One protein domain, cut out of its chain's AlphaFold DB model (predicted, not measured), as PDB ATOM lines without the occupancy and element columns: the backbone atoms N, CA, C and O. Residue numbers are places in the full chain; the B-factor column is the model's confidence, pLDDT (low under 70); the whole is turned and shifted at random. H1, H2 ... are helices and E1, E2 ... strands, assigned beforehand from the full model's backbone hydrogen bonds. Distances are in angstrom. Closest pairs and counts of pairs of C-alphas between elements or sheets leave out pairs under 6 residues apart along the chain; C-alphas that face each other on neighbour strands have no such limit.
ATOM      1  N   VAL A   6      79.908 144.439 174.268       83.75
ATOM      2  CA  VAL A   6      78.932 144.845 175.285       83.75
ATOM      3  C   VAL A   6      79.287 144.144 176.592       83.75
ATOM      4  O   VAL A   6      79.311 142.915 176.647       83.75
ATOM      5  N   ASP A   7      79.553 144.916 177.638       82.31
ATOM      6  CA  ASP A   7      79.614 144.430 179.010       82.31
ATOM      7  C   ASP A   7      78.232 144.599 179.647       82.31
ATOM      8  O   ASP A   7      77.810 145.703 180.001       82.31
ATOM      9  N   VAL A   8      77.500 143.488 179.741       79.31
ATOM     10  CA  VAL A   8      76.134 143.465 180.277       79.31
ATOM     11  C   VAL A   8      76.119 143.722 181.784       79.31
ATOM     12  O   VAL A   8      75.179 144.335 182.282       79.31
ATOM     13  N   ALA A   9      77.150 143.280 182.509       79.44
ATOM     14  CA  ALA A   9      77.213 143.415 183.961       79.44
ATOM     15  C   ALA A   9      77.495 144.866 184.371       79.44
ATOM     16  O   ALA A   9      76.862 145.385 185.288       79.44
ATOM     17  N   GLU A  10      78.410 145.530 183.662       79.00
ATOM     18  CA  GLU A  10      78.765 146.931 183.915       79.00
ATOM     19  C   GLU A  10      77.928 147.941 183.109       79.00
ATOM     20  O   GLU A  10      78.101 149.150 183.264       79.00
ATOM     21  N   LYS A  11      77.024 147.468 182.240       83.88
ATOM     22  CA  LYS A  11      76.183 148.291 181.349       83.88
ATOM     23  C   LYS A  11      77.002 149.260 180.487       83.88
ATOM     24  O   LYS A  11      76.617 150.412 180.268       83.88
ATOM     25  N   CYS A  12      78.144 148.789 179.996       86.12
ATOM     26  CA  CYS A  12      79.095 149.591 179.235       86.12
ATOM     27  C   CYS A  12      79.458 148.929 177.904       86.12
ATOM     28  O   CYS A  12      79.528 147.709 177.789       86.12
ATOM     29  N   LEU A  13      79.771 149.736 176.896       86.44
ATOM     30  CA  LEU A  13      80.509 149.299 175.720       86.44
ATOM     31  C   LEU A  13      82.002 149.428 175.967       86.44
ATOM     32  O   LEU A  13      82.504 150.504 176.285       86.44
ATOM     33  N   ALA A  14      82.715 148.332 175.759       85.44
ATOM     34  CA  ALA A  14      84.159 148.304 175.677       85.44
ATOM     35  C   ALA A  14      84.569 148.591 174.228       85.44
ATOM     36  O   ALA A  14      84.458 147.728 173.351       85.44
ATOM     37  N   ILE A  15      85.022 149.821 173.980       81.62
ATOM     38  CA  ILE A  15      85.432 150.287 172.656       81.62
ATOM     39  C   ILE A  15      86.958 150.352 172.609       81.62
ATOM     40  O   ILE A  15      87.565 151.127 173.359       81.62
ATOM     41  N   PRO A  16      87.603 149.544 171.758       78.50
ATOM     42  CA  PRO A  16      89.046 149.589 171.605       78.50
ATOM     43  C   PRO A  16      89.450 150.889 170.901       78.50
ATOM     44  O   PRO A  16      89.061 151.130 169.762       78.50
ATOM     45  N   GLN A  17      90.242 151.722 171.573       73.75
ATOM     46  CA  GLN A  17      90.882 152.892 170.975       73.75
ATOM     47  C   GLN A  17      92.336 152.586 170.596       73.75
ATOM     48  O   GLN A  17      92.915 151.567 170.987       73.75
ATOM     49  N   TRP A  18      92.933 153.468 169.793       64.50
ATOM     50  CA  TRP A  18      94.355 153.394 169.457       64.50
ATOM     51  C   TRP A  18      95.229 153.378 170.724       64.50
ATOM     52  O   TRP A  18      94.906 154.013 171.723       64.50
ATOM     53  N   PHE A  19      96.348 152.645 170.660       57.94
ATOM     54  CA  PHE A  19      97.316 152.453 171.753       57.94
ATOM     55  C   PHE A  19      96.797 151.704 172.997       57.94
ATOM     56  O   PHE A  19      97.036 152.127 174.119       57.94
ATOM     57  N   PHE A  20      96.151 150.545 172.819       60.06
ATOM     58  CA  PHE A  20      95.795 149.595 173.900       60.06
ATOM     59  C   PHE A  20      94.778 150.083 174.945       60.06
ATOM     60  O   PHE A  20      94.392 149.313 175.827       60.06
ATOM     61  N   PHE A  21      94.279 151.313 174.840       68.31
ATOM     62  CA  PHE A  21      93.235 151.810 175.724       68.31
ATOM     63  C   PHE A  21      91.869 151.325 175.247       68.31
ATOM     64  O   PHE A  21      91.417 151.645 174.152       68.31
ATOM     65  N   THR A  22      91.190 150.545 176.085       77.44
ATOM     66  CA  THR A  22      89.776 150.226 175.882       77.44
ATOM     67  C   THR A  22      88.957 151.226 176.678       77.44
ATOM     68  O   THR A  22      89.037 151.256 177.905       77.44
ATOM     69  N   LYS A  23      88.185 152.067 175.990       79.75
ATOM     70  CA  LYS A  23      87.289 153.015 176.650       79.75
ATOM     71  C   LYS A  23      85.997 152.288 176.999       79.75
ATOM     72  O   LYS A  23      85.334 151.754 176.112       79.75
ATOM     73  N   LYS A  24      85.656 152.262 178.289       84.06
ATOM     74  CA  LYS A  24      84.333 151.843 178.759       84.06
ATOM     75  C   LYS A  24      83.387 153.032 178.629       84.06
ATOM     76  O   LYS A  24      83.673 154.104 179.159       84.06
ATOM     77  N   VAL A  25      82.310 152.860 177.878       85.25
ATOM     78  CA  VAL A  25      81.321 153.908 177.605       85.25
ATOM     79  C   VAL A  25      79.968 153.426 178.109       85.25
ATOM     80  O   VAL A  25      79.534 152.367 177.658       85.25
ATOM     81  N   PRO A  26      79.288 154.160 179.004       86.50
ATOM     82  CA  PRO A  26      77.950 153.796 179.455       86.50
ATOM     83  C   PRO A  26      76.995 153.633 178.274       86.50
ATOM     84  O   PRO A  26      76.961 154.478 177.381       86.50
ATOM     85  N   LEU A  27      76.200 152.563 178.277       84.94
ATOM     86  CA  LEU A  27      75.227 152.302 177.211       84.94
ATOM     87  C   LEU A  27      74.179 153.415 177.077       84.94
ATOM     88  O   LEU A  27      73.693 153.647 175.975       84.94
ATOM     89  N   SER A  28      73.884 154.134 178.165       84.19
ATOM     90  CA  SER A  28      72.980 155.294 178.175       84.19
ATOM     91  C   SER A  28      73.417 156.420 177.240       84.19
ATOM     92  O   SER A  28      72.576 157.162 176.741       84.19
ATOM     93  N   ASP A  29      74.723 156.542 176.998       84.31
ATOM     94  CA  ASP A  29      75.310 157.612 176.189       84.31
ATOM     95  C   ASP A  29      75.557 157.164 174.742       84.31
ATOM     96  O   ASP A  29      76.124 157.913 173.940       84.31
ATOM     97  N   VAL A  30      75.186 155.925 174.405       86.81
ATOM     98  CA  VAL A  30      75.487 155.316 173.114       86.81
ATOM     99  C   VAL A  30      74.244 155.298 172.241       86.81
ATOM    100  O   VAL A  30      73.238 154.669 172.559       86.81
ATOM    101  N   HIS A  31      74.364 155.911 171.072       85.94
ATOM    102  CA  HIS A  31      73.378 155.835 170.007       85.94
ATOM    103  C   HIS A  31      73.846 154.824 168.961       85.94
ATOM    104  O   HIS A  31      75.035 154.735 168.647       85.94
ATOM    105  N   LYS A  32      72.908 154.039 168.430       87.19
ATOM    106  CA  LYS A  32      73.175 153.017 167.415       87.19
ATOM    107  C   LYS A  32      72.368 153.300 166.155       87.19
ATOM    108  O   LYS A  32      71.158 153.501 166.222       87.19
ATOM    109  N   GLU A  33      73.036 153.283 165.014       87.81
ATOM    110  CA  GLU A  33      72.431 153.460 163.698       87.81
ATOM    111  C   GLU A  33      72.769 152.241 162.832       87.81
ATOM    112  O   GLU A  33      73.938 151.878 162.673       87.81
ATOM    113  N   LEU A  34      71.743 151.577 162.296       83.44
ATOM    114  CA  LEU A  34      71.919 150.426 161.416       83.44
ATOM    115  C   LEU A  34      72.116 150.896 159.974       83.44
ATOM    116  O   LEU A  34      71.242 151.536 159.394       83.44
ATOM    117  N   LYS A  35      73.232 150.489 159.377       82.81
ATOM    118  CA  LYS A  35      73.516 150.606 157.950       82.81
ATOM    119  C   LYS A  35      73.588 149.213 157.345       82.81
ATOM    120  O   LYS A  35      74.451 148.411 157.699       82.81
ATOM    121  N   ILE A  36      72.665 148.925 156.437       78.38
ATOM    122  CA  ILE A  36      72.660 147.678 155.675       78.38
ATOM    123  C   ILE A  36      73.306 147.979 154.332       78.38
ATOM    124  O   ILE A  36      72.745 148.731 153.536       78.38
ATOM    125  N   ASP A  37      74.465 147.381 154.081       78.12
ATOM    126  CA  ASP A  37      75.049 147.368 152.747       78.12
ATOM    127  C   ASP A  37      74.709 146.026 152.085       78.12
ATOM    128  O   ASP A  37      74.902 144.955 152.662       78.12
ATOM    129  N   SER A  38      74.118 146.091 150.893       67.88
ATOM    130  CA  SER A  38      73.764 144.915 150.081       67.88
ATOM    131  C   SER A  38      74.606 144.830 148.806       67.88
ATOM    132  O   SER A  38      74.254 144.113 147.867       67.88
ATOM    133  N   SER A  39      75.714 145.570 148.747       62.03
ATOM    134  CA  SER A  39      76.638 145.519 147.625       62.03
ATOM    135  C   SER A  39      77.246 144.115 147.512       62.03
ATOM    136  O   SER A  39      77.850 143.594 148.444       62.03
ATOM    137  N   SER A  40      77.105 143.496 146.336       60.06
ATOM    138  CA  SER A  40      77.685 142.187 145.969       60.06
ATOM    139  C   SER A  40      76.989 140.917 146.496       60.06
ATOM    140  O   SER A  40      77.607 139.853 146.532       60.06
ATOM    141  N   GLY A  41      75.701 140.973 146.856       66.88
ATOM    142  CA  GLY A  41      74.899 139.767 147.138       66.88
ATOM    143  C   GLY A  41      75.170 139.101 148.493       66.88
ATOM    144  O   GLY A  41      74.643 138.023 148.766       66.88
ATOM    145  N   LYS A  42      75.961 139.747 149.357       69.12
ATOM    146  CA  LYS A  42      76.070 139.438 150.787       69.12
ATOM    147  C   LYS A  42      75.504 140.615 151.573       69.12
ATOM    148  O   LYS A  42      75.831 141.759 151.272       69.12
ATOM    149  N   HIS A  43      74.662 140.335 152.563       70.62
ATOM    150  CA  HIS A  43      74.181 141.363 153.483       70.62
ATOM    151  C   HIS A  43      75.270 141.647 154.510       70.62
ATOM    152  O   HIS A  43      75.610 140.782 155.313       70.62
ATOM    153  N   ILE A  44      75.827 142.853 154.461       80.38
ATOM    154  CA  ILE A  44      76.778 143.336 155.452       80.38
ATOM    155  C   ILE A  44      75.997 144.227 156.412       80.38
ATOM    156  O   ILE A  44      75.513 145.300 156.041       80.38
ATOM    157  N   TYR A  45      75.863 143.774 157.655       84.56
ATOM    158  CA  TYR A  45      75.206 144.544 158.703       84.56
ATOM    159  C   TYR A  45      76.261 145.413 159.372       84.56
ATOM    160  O   TYR A  45      77.173 144.903 160.015       84.56
ATOM    161  N   THR A  46      76.164 146.728 159.217       85.44
ATOM    162  CA  THR A  46      77.074 147.668 159.870       85.44
ATOM    163  C   THR A  46      76.304 148.473 160.901       85.44
ATOM    164  O   THR A  46      75.322 149.136 160.582       85.44
ATOM    165  N   LEU A  47      76.739 148.420 162.154       87.69
ATOM    166  CA  LEU A  47      76.243 149.270 163.223       87.69
ATOM    167  C   LEU A  47      77.205 150.432 163.417       87.69
ATOM    168  O   LEU A  47      78.346 150.230 163.824       87.69
ATOM    169  N   LYS A  48      76.723 151.644 163.165       88.56
ATOM    170  CA  LYS A  48      77.415 152.864 163.552       88.56
ATOM    171  C   LYS A  48      77.044 153.186 164.995       88.56
ATOM    172  O   LYS A  48      75.881 153.444 165.301       88.56
ATOM    173  N   LEU A  49      78.027 153.128 165.885       88.12
ATOM    174  CA  LEU A  49      77.895 153.470 167.298       88.12
ATOM    175  C   LEU A  49      78.445 154.875 167.512       88.12
ATOM    176  O   LEU A  49      79.584 155.151 167.143       88.12
ATOM    177  N   THR A  50      77.665 155.753 168.129       87.06
ATOM    178  CA  THR A  50      78.083 157.123 168.434       87.06
ATOM    179  C   THR A  50      77.867 157.443 169.908       87.06
ATOM    180  O   THR A  50      76.926 156.960 170.532       87.06
ATOM    181  N   GLY A  51      78.762 158.233 170.495       86.06
ATOM    182  CA  GLY A  51      78.655 158.656 171.892       86.06
ATOM    183  C   GLY A  51      79.846 159.498 172.338       86.06
ATOM    184  O   GLY A  51      80.593 160.033 171.521       86.06
ATOM    185  N   ASN A  52      80.096 159.555 173.649       82.00
ATOM    186  CA  ASN A  52      81.205 160.318 174.258       82.00
ATOM    187  C   ASN A  52      82.625 159.836 173.863       82.00
ATOM    188  O   ASN A  52      83.642 160.322 174.364       82.00
ATOM    189  N   PHE A  53      82.727 158.833 172.995       80.88
ATOM    190  CA  PHE A  53      83.962 158.300 172.417       80.88
ATOM    191  C   PHE A  53      84.150 158.690 170.942       80.88
ATOM    192  O   PHE A  53      85.168 158.324 170.360       80.88
ATOM    193  N   GLY A  54      83.204 159.430 170.357       85.25
ATOM    194  CA  GLY A  54      83.153 159.723 168.929       85.25
ATOM    195  C   GLY A  54      82.235 158.746 168.199       85.25
ATOM    196  O   GLY A  54      81.141 158.449 168.675       85.25
ATOM    197  N   GLU A  55      82.686 158.264 167.045       85.94
ATOM    198  CA  GLU A  55      81.946 157.330 166.198       85.94
ATOM    199  C   GLU A  55      82.778 156.064 165.960       85.94
ATOM    200  O   GLU A  55      83.991 156.144 165.762       85.94
ATOM    201  N   GLN A  56      82.131 154.901 165.981       85.25
ATOM    202  CA  GLN A  56      82.754 153.610 165.715       85.25
ATOM    203  C   GLN A  56      81.805 152.727 164.910       85.25
ATOM    204  O   GLN A  56      80.706 152.416 165.365       85.25
ATOM    205  N   ASP A  57      82.270 152.255 163.758       85.19
ATOM    206  CA  ASP A  57      81.539 151.273 162.964       85.19
ATOM    207  C   ASP A  57      81.889 149.850 163.421       85.19
ATOM    208  O   ASP A  57      83.058 149.515 163.661       85.19
ATOM    209  N   VAL A  58      80.860 149.013 163.553       85.94
ATOM    210  CA  VAL A  58      80.950 147.584 163.859       85.94
ATOM    211  C   VAL A  58      80.272 146.816 162.737       85.94
ATOM    212  O   VAL A  58      79.067 146.930 162.537       85.94
ATOM    213  N   THR A  59      81.051 146.030 162.006       85.94
ATOM    214  CA  THR A  59      80.566 145.272 160.853       85.94
ATOM    215  C   THR A  59      80.389 143.802 161.207       85.94
ATOM    216  O   THR A  59      81.282 143.181 161.783       85.94
ATOM    217  N   PHE A  60      79.247 143.246 160.820       84.62
ATOM    218  CA  PHE A  60      78.883 141.846 160.966       84.62
ATOM    219  C   PHE A  60      78.684 141.239 159.577       84.62
ATOM    220  O   PHE A  60      78.048 141.834 158.701       84.62
ATOM    221  N   ASN A  61      79.254 140.051 159.380       81.56
ATOM    222  CA  ASN A  61      79.206 139.329 158.106       81.56
ATOM    223  C   ASN A  61      77.945 138.457 157.964       81.56
ATOM    224  O   ASN A  61      77.721 137.883 156.900       81.56
ATOM    225  N   ASP A  62      77.159 138.337 159.032       82.56
ATOM    226  CA  ASP A  62      75.937 137.549 159.122       82.56
ATOM    227  C   ASP A  62      74.899 138.245 160.021       82.56
ATOM    228  O   ASP A  62      75.198 139.178 160.772       82.56
ATOM    229  N   TYR A  63      73.644 137.807 159.896       83.12
ATOM    230  CA  TYR A  63      72.537 138.327 160.700       83.12
ATOM    231  C   TYR A  63      72.610 137.859 162.158       83.12
ATOM    232  O   TYR A  63      72.216 138.602 163.053       83.12
ATOM    233  N   GLU A  64      73.117 136.649 162.402       85.62
ATOM    234  CA  GLU A  64      73.193 136.049 163.737       85.62
ATOM    235  C   GLU A  64      74.115 136.858 164.656       85.62
ATOM    236  O   GLU A  64      73.689 137.286 165.727       85.62
ATOM    237  N   GLY A  65      75.322 137.210 164.195       84.31
ATOM    238  CA  GLY A  65      76.243 138.044 164.964       84.31
ATOM    239  C   GLY A  65      75.707 139.455 165.213       84.31
ATOM    240  O   GLY A  65      75.926 140.026 166.284       84.31
ATOM    241  N   TYR A  66      74.966 140.015 164.251       86.25
ATOM    242  CA  TYR A  66      74.261 141.284 164.439       86.25
ATOM    243  C   TYR A  66      73.167 141.170 165.514       86.25
ATOM    244  O   TYR A  66      73.099 142.008 166.418       86.25
ATOM    245  N   ALA A  67      72.327 140.137 165.437       86.06
ATOM    246  CA  ALA A  67      71.219 139.922 166.360       86.06
ATOM    247  C   ALA A  67      71.713 139.691 167.794       86.06
ATOM    248  O   ALA A  67      71.190 140.314 168.719       86.06
ATOM    249  N   ASP A  68      72.764 138.891 167.977       88.94
ATOM    250  CA  ASP A  68      73.380 138.641 169.283       88.94
ATOM    251  C   ASP A  68      73.936 139.920 169.917       88.94
ATOM    252  O   ASP A  68      73.770 140.159 171.120       88.94
ATOM    253  N   PHE A  69      74.563 140.783 169.110       86.50
ATOM    254  CA  PHE A  69      75.061 142.071 169.582       86.50
ATOM    255  C   PHE A  69      73.916 142.979 170.039       86.50
ATOM    256  O   PHE A  69      73.964 143.536 171.140       86.50
ATOM    257  N   VAL A  70      72.870 143.116 169.217       86.69
ATOM    258  CA  VAL A  70      71.702 143.945 169.541       86.69
ATOM    259  C   VAL A  70      70.984 143.413 170.773       86.69
ATOM    260  O   VAL A  70      70.667 144.195 171.668       86.69
ATOM    261  N   TYR A  71      70.778 142.100 170.862       88.00
ATOM    262  CA  TYR A  71      70.157 141.468 172.019       88.00
ATOM    263  C   TYR A  71      70.956 141.732 173.297       88.00
ATOM    264  O   TYR A  71      70.386 142.123 174.312       88.00
ATOM    265  N   SER A  72      72.281 141.583 173.242       86.50
ATOM    266  CA  SER A  72      73.158 141.861 174.385       86.50
ATOM    267  C   SER A  72      73.088 143.327 174.816       86.50
ATOM    268  O   SER A  72      73.037 143.614 176.011       86.50
ATOM    269  N   PHE A  73      73.038 144.252 173.852       85.94
ATOM    270  CA  PHE A  73      72.890 145.686 174.101       85.94
ATOM    271  C   PHE A  73      71.552 146.011 174.777       85.94
ATOM    272  O   PHE A  73      71.529 146.674 175.812       85.94
ATOM    273  N   GLU A  74      70.439 145.531 174.217       85.56
ATOM    274  CA  GLU A  74      69.096 145.762 174.766       85.56
ATOM    275  C   GLU A  74      68.950 145.140 176.152       85.56
ATOM    276  O   GLU A  74      68.493 145.794 177.087       85.56
ATOM    277  N   LYS A  75      69.425 143.901 176.326       86.50
ATOM    278  CA  LYS A  75      69.434 143.225 177.622       86.50
ATOM    279  C   LYS A  75      70.154 144.070 178.668       86.50
ATOM    280  O   LYS A  75      69.599 144.298 179.736       86.50
ATOM    281  N   ALA A  76      71.341 144.579 178.347       83.75
ATOM    282  CA  ALA A  76      72.117 145.418 179.253       83.75
ATOM    283  C   ALA A  76      71.419 146.745 179.608       83.75
ATOM    284  O   ALA A  76      71.558 147.206 180.739       83.75
ATOM    285  N   MET A  77      70.625 147.328 178.698       82.50
ATOM    286  CA  MET A  77      69.788 148.497 179.007       82.50
ATOM    287  C   MET A  77      68.560 148.160 179.868       82.50
ATOM    288  O   MET A  77      68.133 148.991 180.664       82.50
ATOM    289  N   MET A  78      67.986 146.962 179.716       81.12
ATOM    290  CA  MET A  78      66.759 146.557 180.417       81.12
ATOM    291  C   MET A  78      67.002 146.039 181.838       81.12
ATOM    292  O   MET A  78      66.150 146.233 182.707       81.12
ATOM    293  N   THR A  79      68.130 145.375 182.107       67.69
ATOM    294  CA  THR A  79      68.489 144.992 183.483       67.69
ATOM    295  C   THR A  79      68.767 146.260 184.291       67.69
ATOM    296  O   THR A  79      69.799 146.894 184.097       67.69
TER     297      THR A  79
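This is residues 6 to 79 of the 80 residues of an uncharacterized protein of Desulfoplanes formicivorans (UniProt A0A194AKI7). A twisted sheet of three strands, E3, E4 and E5, has one long helix, H1, running along one of its faces, and a separate two-stranded hairpin, E1 and E2, is set at the end of the sheet where E4 ends. The turn from E3 to E4 is at the opposite end. The printed part has 74 residues, with five named strands and then one named helix, in the order E1 E2 E3 E4 E5 H1; both sheets are antiparallel, the larger in the order E3 - E4 - E5, and the class is mixed, helices and strands. The whole is compact, with a radius of gyration of the C-alphas of 12.9 A and spans of 37 by 31 by 18 A.

Look first at E4, residues 44 to 51, the inner strand between the edge strands E3, residues 31 to 37, and E5, residues 54 to 60. The three form a meander, each strand the antiparallel neighbour of the one before. E3 and E4 are a hairpin, with N 33 and O 48 within hydrogen-bond range at 2.9 A; E4 and E5 are another, with N 47 and O 58 at 2.8 A. The sheet is only just strongly twisted, its C-alphas lying up to 4.4 A off the best plane. H1, residues 63 to 78, is on this sheet at a height over the sheet of 11.0 A; H1 and the sheet E3 E4 E5 are two layers, a helix on one face of a sheet. It runs along the strands, at 11 degrees to E4 on the local plane, over E4 and, only just, over E5, where 3 of its C-alphas fall. Tyr 66 comes closest: its C-alpha is 5.8 A from that of Phe 60 in E5 and 6.7 A from that of Tyr 45 in E4. In H1 every O i to N i+4 pair is within hydrogen-bond range. Now go to E1, residues 12 to 16, and E2, residues 22 to 26, a hairpin with N 13 and O 25 at 2.7 A. The closest C-alphas of E2 and E4 are those of Val 25 and Gly 51, 7.9 A apart. E1 and H1 are near each other, with 5 pairs of C-alphas within 10 A, while E2 and H1 are apart.

Find C-alpha 44 at (76.778, 143.336, 155.452); from there E4 runs 22.5 A. E3 measures 19.3 A and E5 20.0 A. E1 begins at C-alpha 12, (79.095, 149.591, 179.235). H1 runs 22.1 A to C-alpha 78 at (66.759, 146.557, 180.417).

The C-alphas farthest apart are those of Ser 40 and Thr 79, 38.7 A. The printed part has no cut, and no link is long. Look for pLDDT under 70 at residues 18 to 21, 38 to 42 and 79.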